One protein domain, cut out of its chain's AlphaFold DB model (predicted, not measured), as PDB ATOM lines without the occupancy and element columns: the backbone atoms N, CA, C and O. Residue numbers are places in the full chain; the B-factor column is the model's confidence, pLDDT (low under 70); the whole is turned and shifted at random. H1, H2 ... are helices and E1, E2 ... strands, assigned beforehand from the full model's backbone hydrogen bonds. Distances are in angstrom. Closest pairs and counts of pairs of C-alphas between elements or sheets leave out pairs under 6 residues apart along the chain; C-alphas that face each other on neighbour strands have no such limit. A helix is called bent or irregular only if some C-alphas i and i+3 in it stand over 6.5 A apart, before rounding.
ATOM      1  N   LYS A   2     198.215 209.488 235.885       46.75
ATOM      2  CA  LYS A   2     196.748 209.586 235.902       46.75
ATOM      3  C   LYS A   2     196.339 210.103 234.527       46.75
ATOM      4  O   LYS A   2     196.585 211.267 234.228       46.75
ATOM      5  N   ASN A   3     195.796 209.238 233.677       51.12
ATOM      6  CA  ASN A   3     195.136 209.698 232.462       51.12
ATOM      7  C   ASN A   3     193.940 210.536 232.914       51.12
ATOM      8  O   ASN A   3     193.038 210.005 233.557       51.12
ATOM      9  N   SER A   4     193.957 211.844 232.650       65.44
ATOM     10  CA  SER A   4     192.795 212.687 232.915       65.44
ATOM     11  C   SER A   4     191.671 212.205 232.005       65.44
ATOM     12  O   SER A   4     191.771 212.327 230.781       65.44
ATOM     13  N   PHE A   5     190.634 211.609 232.585       73.25
ATOM     14  CA  PHE A   5     189.443 211.254 231.832       73.25
ATOM     15  C   PHE A   5     188.864 212.529 231.212       73.25
ATOM     16  O   PHE A   5     188.640 213.511 231.916       73.25
ATOM     17  N   ASN A   6     188.664 212.524 229.894       80.56
ATOM     18  CA  ASN A   6     188.036 213.630 229.184       80.56
ATOM     19  C   ASN A   6     186.617 213.203 228.779       80.56
ATOM     20  O   ASN A   6     186.490 212.382 227.867       80.56
ATOM     21  N   PRO A   7     185.566 213.747 229.423       81.00
ATOM     22  CA  PRO A   7     184.177 213.436 229.091       81.00
ATOM     23  C   PRO A   7     183.792 213.812 227.651       81.00
ATOM     24  O   PRO A   7     182.895 213.205 227.072       81.00
ATOM     25  N   THR A   8     184.475 214.783 227.039       84.38
ATOM     26  CA  THR A   8     184.189 215.287 225.687       84.38
ATOM     27  C   THR A   8     185.477 215.431 224.866       84.38
ATOM     28  O   THR A   8     185.901 216.544 224.557       84.38
ATOM     29  N   PRO A   9     186.135 214.330 224.458       83.56
ATOM     30  CA  PRO A   9     187.464 214.371 223.835       83.56
ATOM     31  C   PRO A   9     187.491 215.012 222.444       83.56
ATOM     32  O   PRO A   9     188.562 215.316 221.921       83.56
ATOM     33  N   ARG A  10     186.321 215.206 221.831       85.69
ATOM     34  CA  ARG A  10     186.162 215.901 220.547       85.69
ATOM     35  C   ARG A  10     186.032 217.418 220.701       85.69
ATOM     36  O   ARG A  10     186.103 218.112 219.693       85.69
ATOM     37  N   LEU A  11     185.861 217.909 221.928       85.06
ATOM     38  CA  LEU A  11     185.816 219.327 222.256       85.06
ATOM     39  C   LEU A  11     187.145 219.754 222.873       85.06
ATOM     40  O   LEU A  11     187.725 219.049 223.706       85.06
ATOM     41  N   LYS A  12     187.641 220.914 222.451       86.31
ATOM     42  CA  LYS A  12     188.778 221.567 223.097       86.31
ATOM     43  C   LYS A  12     188.281 222.402 224.272       86.31
ATOM     44  O   LYS A  12     187.155 222.893 224.258       86.31
ATOM     45  N   SER A  13     189.130 222.579 225.281       83.94
ATOM     46  CA  SER A  13     188.880 223.583 226.315       83.94
ATOM     47  C   SER A  13     188.790 224.956 225.663       83.94
ATOM     48  O   SER A  13     189.631 225.286 224.827       83.94
ATOM     49  N   SER A  14     187.767 225.725 226.030       84.25
ATOM     50  CA  SER A  14     187.592 227.065 225.481       84.25
ATOM     51  C   SER A  14     188.770 227.974 225.860       84.25
ATOM     52  O   SER A  14     189.222 227.917 227.009       84.25
ATOM     53  N   PRO A  15     189.278 228.801 224.925       84.81
ATOM     54  CA  PRO A  15     190.354 229.749 225.189       84.81
ATOM     55  C   PRO A  15     189.875 230.943 226.021       84.81
ATOM     56  O   PRO A  15     190.697 231.651 226.598       84.81
ATOM     57  N   VAL A  16     188.557 231.158 226.101       86.25
ATOM     58  CA  VAL A  16     187.928 232.240 226.859       86.25
ATOM     59  C   VAL A  16     186.848 231.684 227.798       86.25
ATOM     60  O   VAL A  16     186.246 230.647 227.510       86.25
ATOM     61  N   PRO A  17     186.570 232.335 228.939       85.62
ATOM     62  CA  PRO A  17     185.527 231.877 229.850       85.62
ATOM     63  C   PRO A  17     184.137 231.844 229.198       85.62
ATOM     64  O   PRO A  17     183.739 232.763 228.482       85.62
ATOM     65  N   ILE A  18     183.365 230.798 229.492       85.25
ATOM     66  CA  ILE A  18     181.982 230.651 229.024       85.25
ATOM     67  C   ILE A  18     181.058 231.329 230.039       85.25
ATOM     68  O   ILE A  18     180.726 230.754 231.071       85.25
ATOM     69  N   LEU A  19     180.680 232.576 229.750       84.75
ATOM     70  CA  LEU A  19     179.932 233.454 230.669       84.75
ATOM     71  C   LEU A  19     178.497 233.748 230.205       84.75
ATOM     72  O   LEU A  19     177.749 234.458 230.870       84.75
ATOM     73  N   PHE A  20     178.095 233.206 229.054       83.94
ATOM     74  CA  PHE A  20     176.757 233.407 228.496       83.94
ATOM     75  C   PHE A  20     175.705 232.455 229.070       83.94
ATOM     76  O   PHE A  20     174.529 232.572 228.735       83.94
ATOM     77  N   ILE A  21     176.098 231.508 229.920       77.50
ATOM     78  CA  ILE A  21     175.183 230.554 230.544       77.50
ATOM     79  C   ILE A  21     174.908 231.059 231.956       77.50
ATOM     80  O   ILE A  21     175.846 231.143 232.748       77.50
ATOM     81  N   PRO A  22     173.658 231.424 232.283       65.56
ATOM     82  CA  PRO A  22     173.339 231.896 233.617       65.56
ATOM     83  C   PRO A  22     173.573 230.769 234.624       65.56
ATOM     84  O   PRO A  22     173.041 229.663 234.481       65.56
ATOM     85  N   PHE A  23     174.362 231.061 235.654       56.31
ATOM     86  CA  PHE A  23     174.489 230.189 236.809       56.31
ATOM     87  C   PHE A  23     173.235 230.351 237.652       56.31
ATOM     88  O   PHE A  23     173.158 231.249 238.480       56.31
ATOM     89  N   TYR A  24     172.287 229.433 237.470       57.53
ATOM     90  CA  TYR A  24     171.191 229.221 238.408       57.53
ATOM     91  C   TYR A  24     170.149 230.362 238.500       57.53
ATOM     92  O   TYR A  24     170.387 231.541 238.261       57.53
ATOM     93  N   GLY A  25     168.936 229.978 238.895       53.94
ATOM     94  CA  GLY A  25     167.881 230.907 239.277       53.94
ATOM     95  C   GLY A  25     166.976 231.345 238.130       53.94
ATOM     96  O   GLY A  25     167.365 231.515 236.980       53.94
ATOM     97  N   GLN A  26     165.713 231.587 238.472       54.47
ATOM     98  CA  GLN A  26     164.705 232.144 237.569       54.47
ATOM     99  C   GLN A  26     165.030 233.573 237.106       54.47
ATOM    100  O   GLN A  26     164.207 234.169 236.410       54.47
ATOM    101  N   LYS A  27     166.202 234.111 237.472       60.94
ATOM    102  CA  LYS A  27     166.665 235.435 237.087       60.94
ATOM    103  C   LYS A  27     166.546 235.597 235.581       60.94
ATOM    104  O   LYS A  27     166.993 234.766 234.792       60.94
ATOM    105  N   PHE A  28     165.870 236.675 235.222       69.75
ATOM    106  CA  PHE A  28     165.697 237.077 233.843       69.75
ATOM    107  C   PHE A  28     166.871 237.915 233.364       69.75
ATOM    108  O   PHE A  28     167.012 238.039 232.167       69.75
ATOM    109  N   VAL A  29     167.711 238.464 234.244       76.69
ATOM    110  CA  VAL A  29     168.836 239.338 233.874       76.69
ATOM    111  C   VAL A  29     170.140 238.542 233.891       76.69
ATOM    112  O   VAL A  29     170.355 237.735 234.794       76.69
ATOM    113  N   CYS A  30     170.997 238.755 232.892       79.50
ATOM    114  CA  CYS A  30     172.321 238.141 232.823       79.50
ATOM    115  C   CYS A  30     173.261 238.704 233.903       79.50
ATOM    116  O   CYS A  30     173.525 239.901 233.902       79.50
ATOM    117  N   ASP A  31     173.833 237.849 234.758       76.12
ATOM    118  CA  ASP A  31     174.774 238.285 235.808       76.12
ATOM    119  C   ASP A  31     176.130 238.775 235.252       76.12
ATOM    120  O   ASP A  31     176.880 239.426 235.966       76.12
ATOM    121  N   ASN A  32     176.469 238.458 233.994       80.94
ATOM    122  CA  ASN A  32     177.764 238.825 233.412       80.94
ATOM    123  C   ASN A  32     177.778 240.228 232.789       80.94
ATOM    124  O   ASN A  32     178.757 240.952 232.931       80.94
ATOM    125  N   CYS A  33     176.724 240.603 232.059       84.75
ATOM    126  CA  CYS A  33     176.651 241.919 231.418       84.75
ATOM    127  C   CYS A  33     175.595 242.842 232.022       84.75
ATOM    128  O   CYS A  33     175.536 243.995 231.616       84.75
ATOM    129  N   GLU A  34     174.746 242.345 232.930       74.44
ATOM    130  CA  GLU A  34     173.691 243.083 233.650       74.44
ATOM    131  C   GLU A  34     172.685 243.848 232.764       74.44
ATOM    132  O   GLU A  34     171.820 244.562 233.262       74.44
ATOM    133  N   GLN A  35     172.757 243.680 231.443       69.94
ATOM    134  CA  GLN A  35     172.021 244.490 230.468       69.94
ATOM    135  C   GLN A  35     170.949 243.708 229.716       69.94
ATOM    136  O   GLN A  35     169.973 244.293 229.247       69.94
ATOM    137  N   SER A  36     171.120 242.399 229.554       67.25
ATOM    138  CA  SER A  36     170.253 241.594 228.699       67.25
ATOM    139  C   SER A  36     169.356 240.667 229.504       67.25
ATOM    140  O   SER A  36     169.756 240.062 230.507       67.25
ATOM    141  N   ILE A  37     168.126 240.523 229.009       70.81
ATOM    142  CA  ILE A  37     167.247 239.457 229.462       70.81
ATOM    143  C   ILE A  37     167.793 238.131 228.916       70.81
ATOM    144  O   ILE A  37     168.123 238.040 227.733       70.81
ATOM    145  N   SER A  38     167.887 237.099 229.759       70.75
ATOM    146  CA  SER A  38     168.267 235.753 229.347       70.75
ATOM    147  C   SER A  38     167.306 235.273 228.261       70.75
ATOM    148  O   SER A  38     166.108 235.096 228.508       70.75
ATOM    149  N   SER A  39     167.835 235.056 227.068       80.25
ATOM    150  CA  SER A  39     167.143 234.412 225.967       80.25
ATOM    151  C   SER A  39     166.885 232.946 226.295       80.25
ATOM    152  O   SER A  39     167.574 232.325 227.113       80.25
ATOM    153  N   ARG A  40     165.865 232.390 225.650       81.81
ATOM    154  CA  ARG A  40     165.532 230.975 225.731       81.81
ATOM    155  C   ARG A  40     165.806 230.349 224.370       81.81
ATOM    156  O   ARG A  40     165.362 230.892 223.365       81.81
ATOM    157  N   THR A  41     166.538 229.242 224.343       82.69
ATOM    158  CA  THR A  41     166.688 228.436 223.128       82.69
ATOM    159  C   THR A  41     165.352 227.796 222.750       82.69
ATOM    160  O   THR A  41     164.439 227.724 223.578       82.69
ATOM    161  N   LEU A  42     165.236 227.265 221.533       76.69
ATOM    162  CA  LEU A  42     164.028 226.538 221.114       76.69
ATOM    163  C   LEU A  42     163.721 225.344 222.037       76.69
ATOM    164  O   LEU A  42     162.561 225.070 222.326       76.69
ATOM    165  N   SER A  43     164.754 224.691 222.582       73.44
ATOM    166  CA  SER A  43     164.624 223.598 223.564       73.44
ATOM    167  C   SER A  43     164.541 224.048 225.032       73.44
ATOM    168  O   SER A  43     164.743 223.241 225.939       73.44
ATOM    169  N   GLY A  44     164.302 225.332 225.304       77.75
ATOM    170  CA  GLY A  44     164.038 225.819 226.661       77.75
ATOM    171  C   GLY A  44     165.268 226.172 227.505       77.75
ATOM    172  O   GLY A  44     165.115 226.583 228.657       77.75
ATOM    173  N   GLN A  45     166.486 226.064 226.967       79.62
ATOM    174  CA  GLN A  45     167.706 226.410 227.705       79.62
ATOM    175  C   GLN A  45     167.830 227.923 227.832       79.62
ATOM    176  O   GLN A  45     167.610 228.653 226.869       79.62
ATOM    177  N   ARG A  46     168.205 228.409 229.013       81.62
ATOM    178  CA  ARG A  46     168.463 229.838 229.213       81.62
ATOM    179  C   ARG A  46     169.910 230.165 228.876       81.62
ATOM    180  O   ARG A  46     170.812 229.430 229.264       81.62
ATOM    181  N   PHE A  47     170.118 231.283 228.193       85.94
ATOM    182  CA  PHE A  47     171.437 231.831 227.887       85.94
ATOM    183  C   PHE A  47     171.339 233.342 227.641       85.94
ATOM    184  O   PHE A  47     170.264 233.876 227.398       85.94
ATOM    185  N   CYS A  48     172.451 234.058 227.698       88.88
ATOM    186  CA  CYS A  48     172.538 235.463 227.327       88.88
ATOM    187  C   CYS A  48     173.007 235.583 225.872       88.88
ATOM    188  O   CYS A  48     174.159 235.268 225.570       88.88
ATOM    189  N   LYS A  49     172.139 236.066 224.973       89.81
ATOM    190  CA  LYS A  49     172.473 236.208 223.545       89.81
ATOM    191  C   LYS A  49     173.622 237.198 223.308       89.81
ATOM    192  O   LYS A  49     174.497 236.908 222.500       89.81
ATOM    193  N   ASN A  50     173.678 238.300 224.064       90.62
ATOM    194  CA  ASN A  50     174.764 239.289 223.969       90.62
ATOM    195  C   ASN A  50     176.111 238.697 224.395       90.62
ATOM    196  O   ASN A  50     177.076 238.761 223.648       90.62
ATOM    197  N   CYS A  51     176.172 238.039 225.553       91.25
ATOM    198  CA  CYS A  51     177.416 237.416 225.999       91.25
ATOM    199  C   CYS A  51     177.831 236.244 225.103       91.25
ATOM    200  O   CYS A  51     179.020 235.954 225.014       91.25
ATOM    201  N   LEU A  52     176.884 235.554 224.453       92.12
ATOM    202  CA  LEU A  52     177.221 234.550 223.445       92.12
ATOM    203  C   LEU A  52     177.872 235.216 222.231       92.12
ATOM    204  O   LEU A  52     178.885 234.725 221.751       92.12
ATOM    205  N   PHE A  53     177.328 236.341 221.768       91.94
ATOM    206  CA  PHE A  53     177.919 237.126 220.687       91.94
ATOM    207  C   PHE A  53     179.336 237.591 221.022       91.94
ATOM    208  O   PHE A  53     180.259 237.339 220.250       91.94
ATOM    209  N   ASP A  54     179.535 238.158 222.211       91.56
ATOM    210  CA  ASP A  54     180.864 238.556 222.681       91.56
ATOM    211  C   ASP A  54     181.812 237.353 222.768       91.56
ATOM    212  O   ASP A  54     182.964 237.431 222.346       91.56
ATOM    213  N   TYR A  55     181.337 236.216 223.283       92.19
ATOM    214  CA  TYR A  55     182.119 234.985 223.351       92.19
ATOM    215  C   TYR A  55     182.573 234.525 221.961       92.19
ATOM    216  O   TYR A  55     183.754 234.249 221.773       92.19
ATOM    217  N   VAL A  56     181.655 234.472 220.989       92.12
ATOM    218  CA  VAL A  56     181.941 234.023 219.620       92.12
ATOM    219  C   VAL A  56     182.943 234.945 218.929       92.12
ATOM    220  O   VAL A  56     183.899 234.451 218.336       92.12
ATOM    221  N   ASN A  57     182.788 236.263 219.073       91.31
ATOM    222  CA  ASN A  57     183.701 237.250 218.487       91.31
ATOM    223  C   ASN A  57     185.125 237.181 219.057       91.31
ATOM    224  O   ASN A  57     186.071 237.611 218.404       91.31
ATOM    225  N   ASN A  58     185.287 236.640 220.267       91.31
ATOM    226  CA  ASN A  58     186.590 236.455 220.899       91.31
ATOM    227  C   ASN A  58     187.266 235.120 220.532       91.31
ATOM    228  O   ASN A  58     188.389 234.865 220.973       91.31
ATOM    229  N   LEU A  59     186.624 234.253 219.739       89.81
ATOM    230  CA  LEU A  59     187.236 233.012 219.261       89.81
ATOM    231  C   LEU A  59     188.144 233.290 218.060       89.81
ATOM    232  O   LEU A  59     187.679 233.705 217.003       89.81
ATOM    233  N   THR A  60     189.437 232.995 218.195       86.44
ATOM    234  CA  THR A  60     190.455 233.334 217.182       86.44
ATOM    235  C   THR A  60     190.900 232.164 216.303       86.44
ATOM    236  O   THR A  60     191.745 232.345 215.429       86.44
ATOM    237  N   ASP A  61     190.398 230.954 216.539       84.88
ATOM    238  CA  ASP A  61     190.793 229.751 215.801       84.88
ATOM    239  C   ASP A  61     189.593 228.865 215.450       84.88
ATOM    240  O   ASP A  61     188.477 229.118 215.891       84.88
ATOM    241  N   ASN A  62     189.837 227.812 214.668       80.50
ATOM    242  CA  ASN A  62     188.791 226.946 214.118       80.50
ATOM    243  C   ASN A  62     188.522 225.688 214.970       80.50
ATOM    244  O   ASN A  62     187.983 224.698 214.461       80.50
ATOM    245  N   ASN A  63     188.953 225.650 216.235       83.88
ATOM    246  CA  ASN A  63     188.667 224.517 217.110       83.88
ATOM    247  C   ASN A  63     187.194 224.505 217.543       83.88
ATOM    248  O   ASN A  63     186.523 225.528 217.653       83.88
ATOM    249  N   ILE A  64     186.699 223.309 217.863       85.00
ATOM    250  CA  ILE A  64     185.341 223.133 218.374       85.00
ATOM    251  C   ILE A  64     185.368 223.249 219.899       85.00
ATOM    252  O   ILE A  64     185.791 222.325 220.599       85.00
ATOM    253  N   TYR A  65     184.908 224.394 220.397       87.06
ATOM    254  CA  TYR A  65     184.783 224.689 221.830       87.06
ATOM    255  C   TYR A  65     183.379 224.438 222.371       87.06
ATOM    256  O   TYR A  65     183.207 224.048 223.525       87.06
ATOM    257  N   LEU A  66     182.380 224.668 221.517       86.50
ATOM    258  CA  LEU A  66     180.971 224.519 221.832       86.50
ATOM    259  C   LEU A  66     180.304 223.577 220.838       86.50
ATOM    260  O   LEU A  66     180.411 223.756 219.622       86.50
ATOM    261  N   ASP A  67     179.564 222.609 221.360       85.88
ATOM    262  CA  ASP A  67     178.623 221.831 220.571       85.88
ATOM    263  C   ASP A  67     177.232 222.455 220.691       85.88
ATOM    264  O   ASP A  67     176.496 222.241 221.655       85.88
ATOM    265  N   VAL A  68     176.915 223.293 219.714       86.25
ATOM    266  CA  VAL A  68     175.683 224.071 219.621       86.25
ATOM    267  C   VAL A  68     175.069 223.882 218.243       86.25
ATOM    268  O   VAL A  68     175.788 223.738 217.243       86.25
ATOM    269  N   ILE A  69     173.738 223.850 218.230       84.44
ATOM    270  CA  ILE A  69     172.900 223.801 217.040       84.44
ATOM    271  C   ILE A  69     172.068 225.079 217.007       84.44
ATOM    272  O   ILE A  69     171.440 225.458 218.001       84.44
ATOM    273  N   TYR A  70     172.070 225.739 215.856       87.00
ATOM    274  CA  TYR A  70     171.270 226.927 215.593       87.00
ATOM    275  C   TYR A  70     170.531 226.793 214.266       87.00
ATOM    276  O   TYR A  70     170.917 226.024 213.381       87.00
ATOM    277  N   GLU A  71     169.449 227.548 214.153       85.25
ATOM    278  CA  GLU A  71     168.564 227.567 212.998       85.25
ATOM    279  C   GLU A  71     168.577 228.966 212.390       85.25
ATOM    280  O   GLU A  71     168.512 229.969 213.102       85.25
ATOM    281  N   ILE A  72     168.691 229.037 211.064       84.88
ATOM    282  CA  ILE A  72     168.591 230.295 210.328       84.88
ATOM    283  C   ILE A  72     167.106 230.647 210.234       84.88
ATOM    284  O   ILE A  72     166.329 229.913 209.626       84.88
ATOM    285  N   VAL A  73     166.721 231.761 210.849       84.31
ATOM    286  CA  VAL A  73     165.335 232.253 210.881       84.31
ATOM    287  C   VAL A  73     165.087 233.349 209.848       84.31
ATOM    288  O   VAL A  73     163.963 233.499 209.376       84.31
ATOM    289  N   ASP A  74     166.132 234.080 209.457       81.62
ATOM    290  CA  ASP A  74     166.076 235.106 208.418       81.62
ATOM    291  C   ASP A  74     167.330 235.033 207.537       81.62
ATOM    292  O   ASP A  74     168.408 234.655 207.991       81.62
ATOM    293  N   ARG A  75     167.210 235.379 206.256       71.31
ATOM    294  CA  ARG A  75     168.328 235.382 205.306       71.31
ATOM    295  C   ARG A  75     168.902 236.788 205.204       71.31
ATOM    296  O   ARG A  75     168.492 237.567 204.345       71.31
ATOM    297  N   CYS A  76     169.893 237.104 206.034       74.31
ATOM    298  CA  CYS A  76     170.697 238.303 205.805       74.31
ATOM    299  C   CYS A  76     171.634 238.150 204.606       74.31
ATOM    300  O   CYS A  76     172.013 237.051 204.204       74.31
ATOM    301  N   ILE A  77     172.028 239.299 204.051       67.38
ATOM    302  CA  ILE A  77     172.886 239.413 202.864       67.38
ATOM    303  C   ILE A  77     174.222 238.676 203.056       67.38
ATOM    304  O   ILE A  77     174.730 238.095 202.103       67.38
ATOM    305  N   GLU A  78     174.748 238.663 204.282       67.50
ATOM    306  CA  GLU A  78     176.040 238.061 204.631       67.50
ATOM    307  C   GLU A  78     176.023 236.522 204.691       67.50
ATOM    308  O   GLU A  78     177.060 235.905 204.479       67.50
ATOM    309  N   HIS A  79     174.868 235.883 204.926       69.19
ATOM    310  CA  HIS A  79     174.796 234.456 205.296       69.19
ATOM    311  C   HIS A  79     173.885 233.625 204.380       69.19
ATOM    312  O   HIS A  79     173.146 232.758 204.841       69.19
ATOM    313  N   LYS A  80     173.907 233.885 203.068       57.59
ATOM    314  CA  LYS A  80     172.958 233.263 202.128       57.59
ATOM    315  C   LYS A  80     173.068 231.738 201.978       57.59
ATOM    316  O   LYS A  80     172.040 231.141 201.680       57.59
ATOM    317  N   ASP A  81     174.232 231.130 202.221       56.31
ATOM    318  CA  ASP A  81     174.503 229.730 201.837       56.31
ATOM    319  C   ASP A  81     175.415 228.957 202.822       56.31
ATOM    320  O   ASP A  81     176.197 228.101 202.403       56.31
ATOM    321  N   SER A  82     175.372 229.245 204.131       58.12
ATOM    322  CA  SER A  82     176.104 228.403 205.092       58.12
ATOM    323  C   SER A  82     175.248 227.231 205.576       58.12
ATOM    324  O   SER A  82     174.359 227.391 206.410       58.12
ATOM    325  N   ASP A  83     175.578 226.036 205.085       60.59
ATOM    326  CA  ASP A  83     175.125 224.756 205.647       60.59
ATOM    327  C   ASP A  83     176.015 224.290 206.816       60.59
ATOM    328  O   ASP A  83     175.895 223.156 207.303       60.59
ATOM    329  N   THR A  84     176.964 225.122 207.265       68.06
ATOM    330  CA  THR A  84     177.798 224.762 208.405       68.06
ATOM    331  C   THR A  84     177.080 225.091 209.707       68.06
ATOM    332  O   THR A  84     176.324 226.047 209.830       68.06
ATOM    333  N   GLN A  85     177.322 224.257 210.712       75.94
ATOM    334  CA  GLN A  85     176.883 224.504 212.082       75.94
ATOM    335  C   GLN A  85     178.045 225.079 212.912       75.94
ATOM    336  O   GLN A  85     178.115 224.839 214.115       75.94
ATOM    337  N   ASN A  86     179.040 225.741 212.307       83.81
ATOM    338  CA  ASN A  86     180.125 226.356 213.073       83.81
ATOM    339  C   ASN A  86     179.582 227.559 213.857       83.81
ATOM    340  O   ASN A  86     178.995 228.463 213.281       83.81
ATOM    341  N   ILE A  87     179.804 227.598 215.172       87.56
ATOM    342  CA  ILE A  87     179.322 228.702 216.009       87.56
ATOM    343  C   ILE A  87     179.953 230.053 215.638       87.56
ATOM    344  O   ILE A  87     179.343 231.078 215.891       87.56
ATOM    345  N   GLN A  88     181.131 230.072 215.006       87.94
ATOM    346  CA  GLN A  88     181.728 231.306 214.466       87.94
ATOM    347  C   GLN A  88     180.964 231.884 213.271       87.94
ATOM    348  O   GLN A  88     181.102 233.065 212.979       87.94
ATOM    349  N   GLU A  89     180.157 231.068 212.595       86.62
ATOM    350  CA  GLU A  89     179.288 231.492 211.492       86.62
ATOM    351  C   GLU A  89     177.860 231.795 211.975       86.62
ATOM    352  O   GLU A  89     176.989 232.146 211.180       86.62
ATOM    353  N   TRP A  90     177.595 231.659 213.280       89.44
ATOM    354  CA  TRP A  90     176.308 232.030 213.850       89.44
ATOM    355  C   TRP A  90     176.096 233.539 213.749       89.44
ATOM    356  O   TRP A  90     176.923 234.337 214.192       89.44
ATOM    357  N   CYS A  91     174.935 233.929 213.232       87.94
ATOM    358  CA  CYS A  91     174.577 235.327 213.094       87.94
ATOM    359  C   CYS A  91     173.558 235.749 214.154       87.94
ATOM    360  O   CYS A  91     172.440 235.233 214.209       87.94
ATOM    361  N   TYR A  92     173.910 236.771 214.931       88.50
ATOM    362  CA  TYR A  92     173.063 237.324 215.990       88.50
ATOM    363  C   TYR A  92     171.658 237.738 215.505       88.50
ATOM    364  O   TYR A  92     170.672 237.520 216.212       88.50
ATOM    365  N   ASN A  93     171.563 238.312 214.298       87.25
ATOM    366  CA  ASN A  93     170.314 238.848 213.740       87.25
ATOM    367  C   ASN A  93     169.513 237.826 212.922       87.25
ATOM    368  O   ASN A  93     168.308 237.986 212.765       87.25
ATOM    369  N   CYS A  94     170.179 236.808 212.377       87.44
ATOM    370  CA  CYS A  94     169.615 235.935 211.342       87.44
ATOM    371  C   CYS A  94     169.406 234.501 211.829       87.44
ATOM    372  O   CYS A  94     168.833 233.675 211.118       87.44
ATOM    373  N   SER A  95     169.896 234.179 213.025       88.06
ATOM    374  CA  SER A  95     169.894 232.823 213.550       88.06
ATOM    375  C   SER A  95     169.473 232.783 215.012       88.06
ATOM    376  O   SER A  95     169.880 233.611 215.831       88.06
ATOM    377  N   GLU A  96     168.708 231.755 215.355       89.00
ATOM    378  CA  GLU A  96     168.304 231.457 216.724       89.00
ATOM    379  C   GLU A  96     168.979 230.183 217.216       89.00
ATOM    380  O   GLU A  96     169.128 229.204 216.482       89.00
ATOM    381  N   ILE A  97     169.404 230.190 218.480       89.44
ATOM    382  CA  ILE A  97     170.001 228.999 219.080       89.44
ATOM    383  C   ILE A  97     168.889 227.985 219.344       89.44
ATOM    384  O   ILE A  97     167.994 228.220 220.160       89.44
ATOM    385  N   SER A  98     168.976 226.833 218.683       85.19
ATOM    386  CA  SER A  98     168.051 225.721 218.890       85.19
ATOM    387  C   SER A  98     168.351 225.056 220.228       85.19
ATOM    388  O   SER A  98     167.488 225.002 221.111       85.19
ATOM    389  N   HIS A  99     169.608 224.642 220.423       82.44
ATOM    390  CA  HIS A  99     170.103 224.131 221.698       82.44
ATOM    391  C   HIS A  99     171.634 224.024 221.767       82.44
ATOM    392  O   HIS A  99     172.330 223.869 220.766       82.44
ATOM    393  N   PHE A 100     172.159 224.033 222.991       84.31
ATOM    394  CA  PHE A 100     173.537 223.661 223.313       84.31
ATOM    395  C   PHE A 100     173.566 222.204 223.752       84.31
ATOM    396  O   PHE A 100     172.968 221.894 224.779       84.31
ATOM    397  N   ASN A 101     174.295 221.315 223.082       80.75
ATOM    398  CA  ASN A 101     174.385 219.912 223.500       80.75
ATOM    399  C   ASN A 101     175.013 219.770 224.889       80.75
ATOM    400  O   ASN A 101     174.567 218.936 225.673       80.75
ATOM    401  N   GLN A 102     175.912 220.674 225.270       79.62
ATOM    402  CA  GLN A 102     176.589 220.664 226.570       79.62
ATOM    403  C   GLN A 102     175.750 221.144 227.776       79.62
ATOM    404  O   GLN A 102     176.274 221.091 228.876       79.62
ATOM    405  N   ILE A 103     174.491 221.599 227.647       77.88
ATOM    406  CA  ILE A 103     173.679 222.101 228.796       77.88
ATOM    407  C   ILE A 103     172.406 221.266 229.018       77.88
ATOM    408  O   ILE A 103     171.396 221.539 228.370       77.88
ATOM    409  N   ALA A 104     172.377 220.262 229.889       72.38
ATOM    410  CA  ALA A 104     171.167 219.460 230.119       72.38
ATOM    411  C   ALA A 104     169.942 220.348 230.378       72.38
ATOM    412  O   ALA A 104     170.018 221.262 231.187       72.38
ATOM    413  N   ALA A 105     168.834 220.105 229.668       65.38
ATOM    414  CA  ALA A 105     167.587 220.838 229.873       65.38
ATOM    415  C   ALA A 105     166.523 219.919 230.454       65.38
ATOM    416  O   ALA A 105     166.430 218.765 230.045       65.38
ATOM    417  N   LYS A 106     165.698 220.430 231.371       58.75
ATOM    418  CA  LYS A 106     164.603 219.650 231.966       58.75
ATOM    419  C   LYS A 106     163.662 219.093 230.892       58.75
ATOM    420  O   LYS A 106     163.271 217.935 230.965       58.75
ATOM    421  N   ASP A 107     163.420 219.891 229.855       55.94
ATOM    422  CA  ASP A 107     162.503 219.558 228.765       55.94
ATOM    423  C   ASP A 107     163.179 218.726 227.654       55.94
ATOM    424  O   ASP A 107     162.506 218.227 226.760       55.94
ATOM    425  N   ARG A 108     164.508 218.497 227.706       53.41
ATOM    426  CA  ARG A 108     165.212 217.654 226.710       53.41
ATOM    427  C   ARG A 108     164.745 216.205 226.714       53.41
ATOM    428  O   ARG A 108     164.898 215.529 225.703       53.41
ATOM    429  N   PHE A 109     164.268 215.713 227.853       52.06
ATOM    430  CA  PHE A 109     163.867 214.316 227.996       52.06
ATOM    431  C   PHE A 109     162.477 214.034 227.412       52.06
ATOM    432  O   PHE A 109     162.104 212.868 227.328       52.06
ATOM    433  N   ASP A 110     161.748 215.074 226.988       46.91
ATOM    434  CA  ASP A 110     160.380 214.964 226.464       46.91
ATOM    435  C   ASP A 110     160.314 215.025 224.924       46.91
ATOM    436  O   ASP A 110     159.312 214.648 224.318       46.91
ATOM    437  N   TYR A 111     161.396 215.442 224.253       44.91
ATOM    438  CA  TYR A 111     161.422 215.523 222.792       44.91
ATOM    439  C   TYR A 111     161.978 214.247 222.158       44.91
ATOM    440  O   TYR A 111     163.166 213.923 222.209       44.91
ATOM    441  N   SER A 112     161.063 213.528 221.516       43.97
ATOM    442  CA  SER A 112     161.315 212.398 220.638       43.97
ATOM    443  C   SER A 112     162.317 212.732 219.527       43.97
ATOM    444  O   SER A 112     162.082 213.629 218.724       43.97
ATOM    445  N   TYR A 113     163.384 211.935 219.457       47.03
ATOM    446  CA  TYR A 113     164.059 211.459 218.245       47.03
ATOM    447  C   TYR A 113     164.160 212.432 217.052       47.03
ATOM    448  O   TYR A 113     163.271 212.501 216.205       47.03
ATOM    449  N   HIS A 114     165.347 213.011 216.863       47.75
ATOM    450  CA  HIS A 114     165.813 213.342 215.521       47.75
ATOM    451  C   HIS A 114     167.056 212.522 215.199       47.75
ATOM    452  O   HIS A 114     168.054 212.516 215.914       47.75
ATOM    453  N   ASN A 115     166.937 211.778 214.106       48.41
ATOM    454  CA  ASN A 115     167.938 210.902 213.524       48.41
ATOM    455  C   ASN A 115     169.036 211.760 212.866       48.41
ATOM    456  O   ASN A 115     169.194 211.775 211.648       48.41
ATOM    457  N   THR A 116     169.733 212.576 213.656       58.19
ATOM    458  CA  THR A 116     170.781 213.468 213.163       58.19
ATOM    459  C   THR A 116     172.136 212.834 213.393       58.19
ATOM    460  O   THR A 116     172.507 212.492 214.516       58.19
ATOM    461  N   LYS A 117     172.906 212.728 212.313       65.94
ATOM    462  CA  LYS A 117     174.334 212.429 212.345       65.94
ATOM    463  C   LYS A 117     175.014 213.330 213.379       65.94
ATOM    464  O   LYS A 117     174.948 214.551 213.274       65.94
ATOM    465  N   CYS A 118     175.680 212.742 214.371       75.56
ATOM    466  CA  CYS A 118     176.401 213.535 215.366       75.56
ATOM    467  C   CYS A 118     177.476 214.399 214.686       75.56
ATOM    468  O   CYS A 118     178.381 213.874 214.032       75.56
ATOM    469  N   LYS A 119     177.398 215.718 214.878       75.06
ATOM    470  CA  LYS A 119     178.317 216.718 214.311       75.06
ATOM    471  C   LYS A 119     179.781 216.470 214.687       75.06
ATOM    472  O   LYS A 119     180.662 216.631 213.847       75.06
ATOM    473  N   LEU A 120     180.028 216.032 215.925       78.75
ATOM    474  CA  LEU A 120     181.373 215.834 216.469       78.75
ATOM    475  C   LEU A 120     182.094 214.605 215.887       78.75
ATOM    476  O   LEU A 120     183.271 214.701 215.547       78.75
ATOM    477  N   CYS A 121     181.420 213.450 215.767       81.19
ATOM    478  CA  CYS A 121     182.042 212.231 215.216       81.19
ATOM    479  C   CYS A 121     181.778 212.033 213.725       81.19
ATOM    480  O   CYS A 121     182.523 211.285 213.105       81.19
ATOM    481  N   LYS A 122     180.697 212.588 213.157       74.75
ATOM    482  CA  LYS A 122     180.176 212.277 211.808       74.75
ATOM    483  C   LYS A 122     179.963 210.775 211.518       74.75
ATOM    484  O   LYS A 122     179.718 210.415 210.375       74.75
ATOM    485  N   LEU A 123     180.039 209.906 212.523       67.00
ATOM    486  CA  LEU A 123     180.025 208.443 212.383       67.00
ATOM    487  C   LEU A 123     178.846 207.787 213.100       67.00
ATOM    488  O   LEU A 123     178.651 206.581 213.020       67.00
ATOM    489  N   CYS A 124     178.091 208.569 213.859       66.56
ATOM    490  CA  CYS A 124     177.142 208.037 214.811       66.56
ATOM    491  C   CYS A 124     175.744 208.201 214.215       66.56
ATOM    492  O   CYS A 124     175.241 209.320 214.113       66.56
ATOM    493  N   GLU A 125     175.180 207.081 213.758       59.19
ATOM    494  CA  GLU A 125     173.853 206.995 213.130       59.19
ATOM    495  C   GLU A 125     172.718 207.056 214.153       59.19
ATOM    496  O   GLU A 125     171.586 207.358 213.799       59.19
ATOM    497  N   LYS A 126     173.017 206.785 215.429       58.34
ATOM    498  CA  LYS A 126     172.050 206.833 216.525       58.34
ATOM    499  C   LYS A 126     172.580 207.704 217.650       58.34
ATOM    500  O   LYS A 126     173.648 207.451 218.207       58.34
ATOM    501  N   VAL A 127     171.806 208.728 217.969       61.56
ATOM    502  CA  VAL A 127     172.012 209.633 219.093       61.56
ATOM    503  C   VAL A 127     170.958 209.255 220.136       61.56
ATOM    504  O   VAL A 127     169.764 209.318 219.852       61.56
ATOM    505  N   TYR A 128     171.379 208.794 221.315       56.38
ATOM    506  CA  TYR A 128     170.460 208.393 222.385       56.38
ATOM    507  C   TYR A 128     170.249 209.582 223.320       56.38
ATOM    508  O   TYR A 128     171.222 210.154 223.811       56.38
ATOM    509  N   ASN A 129     168.995 209.990 223.539       57.78
ATOM    510  CA  ASN A 129     168.640 211.172 224.339       57.78
ATOM    511  C   ASN A 129     169.394 212.456 223.924       57.78
ATOM    512  O   ASN A 129     169.808 213.247 224.768       57.78
ATOM    513  N   GLY A 130     169.641 212.640 222.623       61.50
ATOM    514  CA  GLY A 130     170.381 213.801 222.113       61.50
ATOM    515  C   GLY A 130     171.907 213.730 222.287       61.50
ATOM    516  O   GLY A 130     172.608 214.596 221.771       61.50
ATOM    517  N   PHE A 131     172.453 212.681 222.916       68.19
ATOM    518  CA  PHE A 131     173.897 212.501 223.074       68.19
ATOM    519  C   PHE A 131     174.463 211.347 222.249       68.19
ATOM    520  O   PHE A 131     173.918 210.247 222.136       68.19
ATOM    521  N   CYS A 132     175.623 211.616 221.662       77.69
ATOM    522  CA  CYS A 132     176.412 210.630 220.955       77.69
ATOM    523  C   CYS A 132     177.345 209.912 221.934       77.69
ATOM    524  O   CYS A 132     178.284 210.525 222.443       77.69
ATOM    525  N   SER A 133     177.142 208.608 222.135       75.19
ATOM    526  CA  SER A 133     177.951 207.783 223.050       75.19
ATOM    527  C   SER A 133     179.440 207.723 222.693       75.19
ATOM    528  O   SER A 133     180.267 207.465 223.557       75.19
TER     529      SER A 133
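AT A GLANCE: This is residues 2 to 133 of the 187 residues of an uncharacterized protein of Rhizophagus irregularis (strain DAOM 197198w) (UniProt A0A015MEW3). Little regular structure: loops wrap round a small two-stranded hairpin, E1 and E2, with short helices H1 and H2 on different sides of it and residues 2 to 7 sticking out. The printed part has 132 residues, of which 24 are in named elements, in the order H1, E1, E2, H2; the class is mixed. It is compact, with a radius of gyration of the C-alphas of 15.4 A and spans of 40 by 39 by 35 A.

IN THESE COORDINATES: E1, residues 68 to 72, begins at C-alpha 68 (175.683, 224.071, 219.621) and is 13.2 A long; E2, residues 95 to 100, is 13.9 A. H1 is residues 49 to 57, 12.4 A. H2, residues 106 to 109, ends at C-alpha 109 (163.867, 214.316, 227.996); it is only just irregular, C-alphas 106 and 109 being 6.7 A apart.

HOW THE PARTS SIT: E1 and E2 are antiparallel at 156 degrees, with N 69 and O 99 2.9 A apart, within hydrogen-bond range. H1 is apart from E2 and H2. In H1 every O i to N i+4 pair is within range; H2 is too short for one.

THE WHOLE: The printed part has no cut. The E1 to E2 link, 22 residues, is long. Mean pLDDT of the printed part is 75.5; 42 residues are under 70, among them 105 to 117.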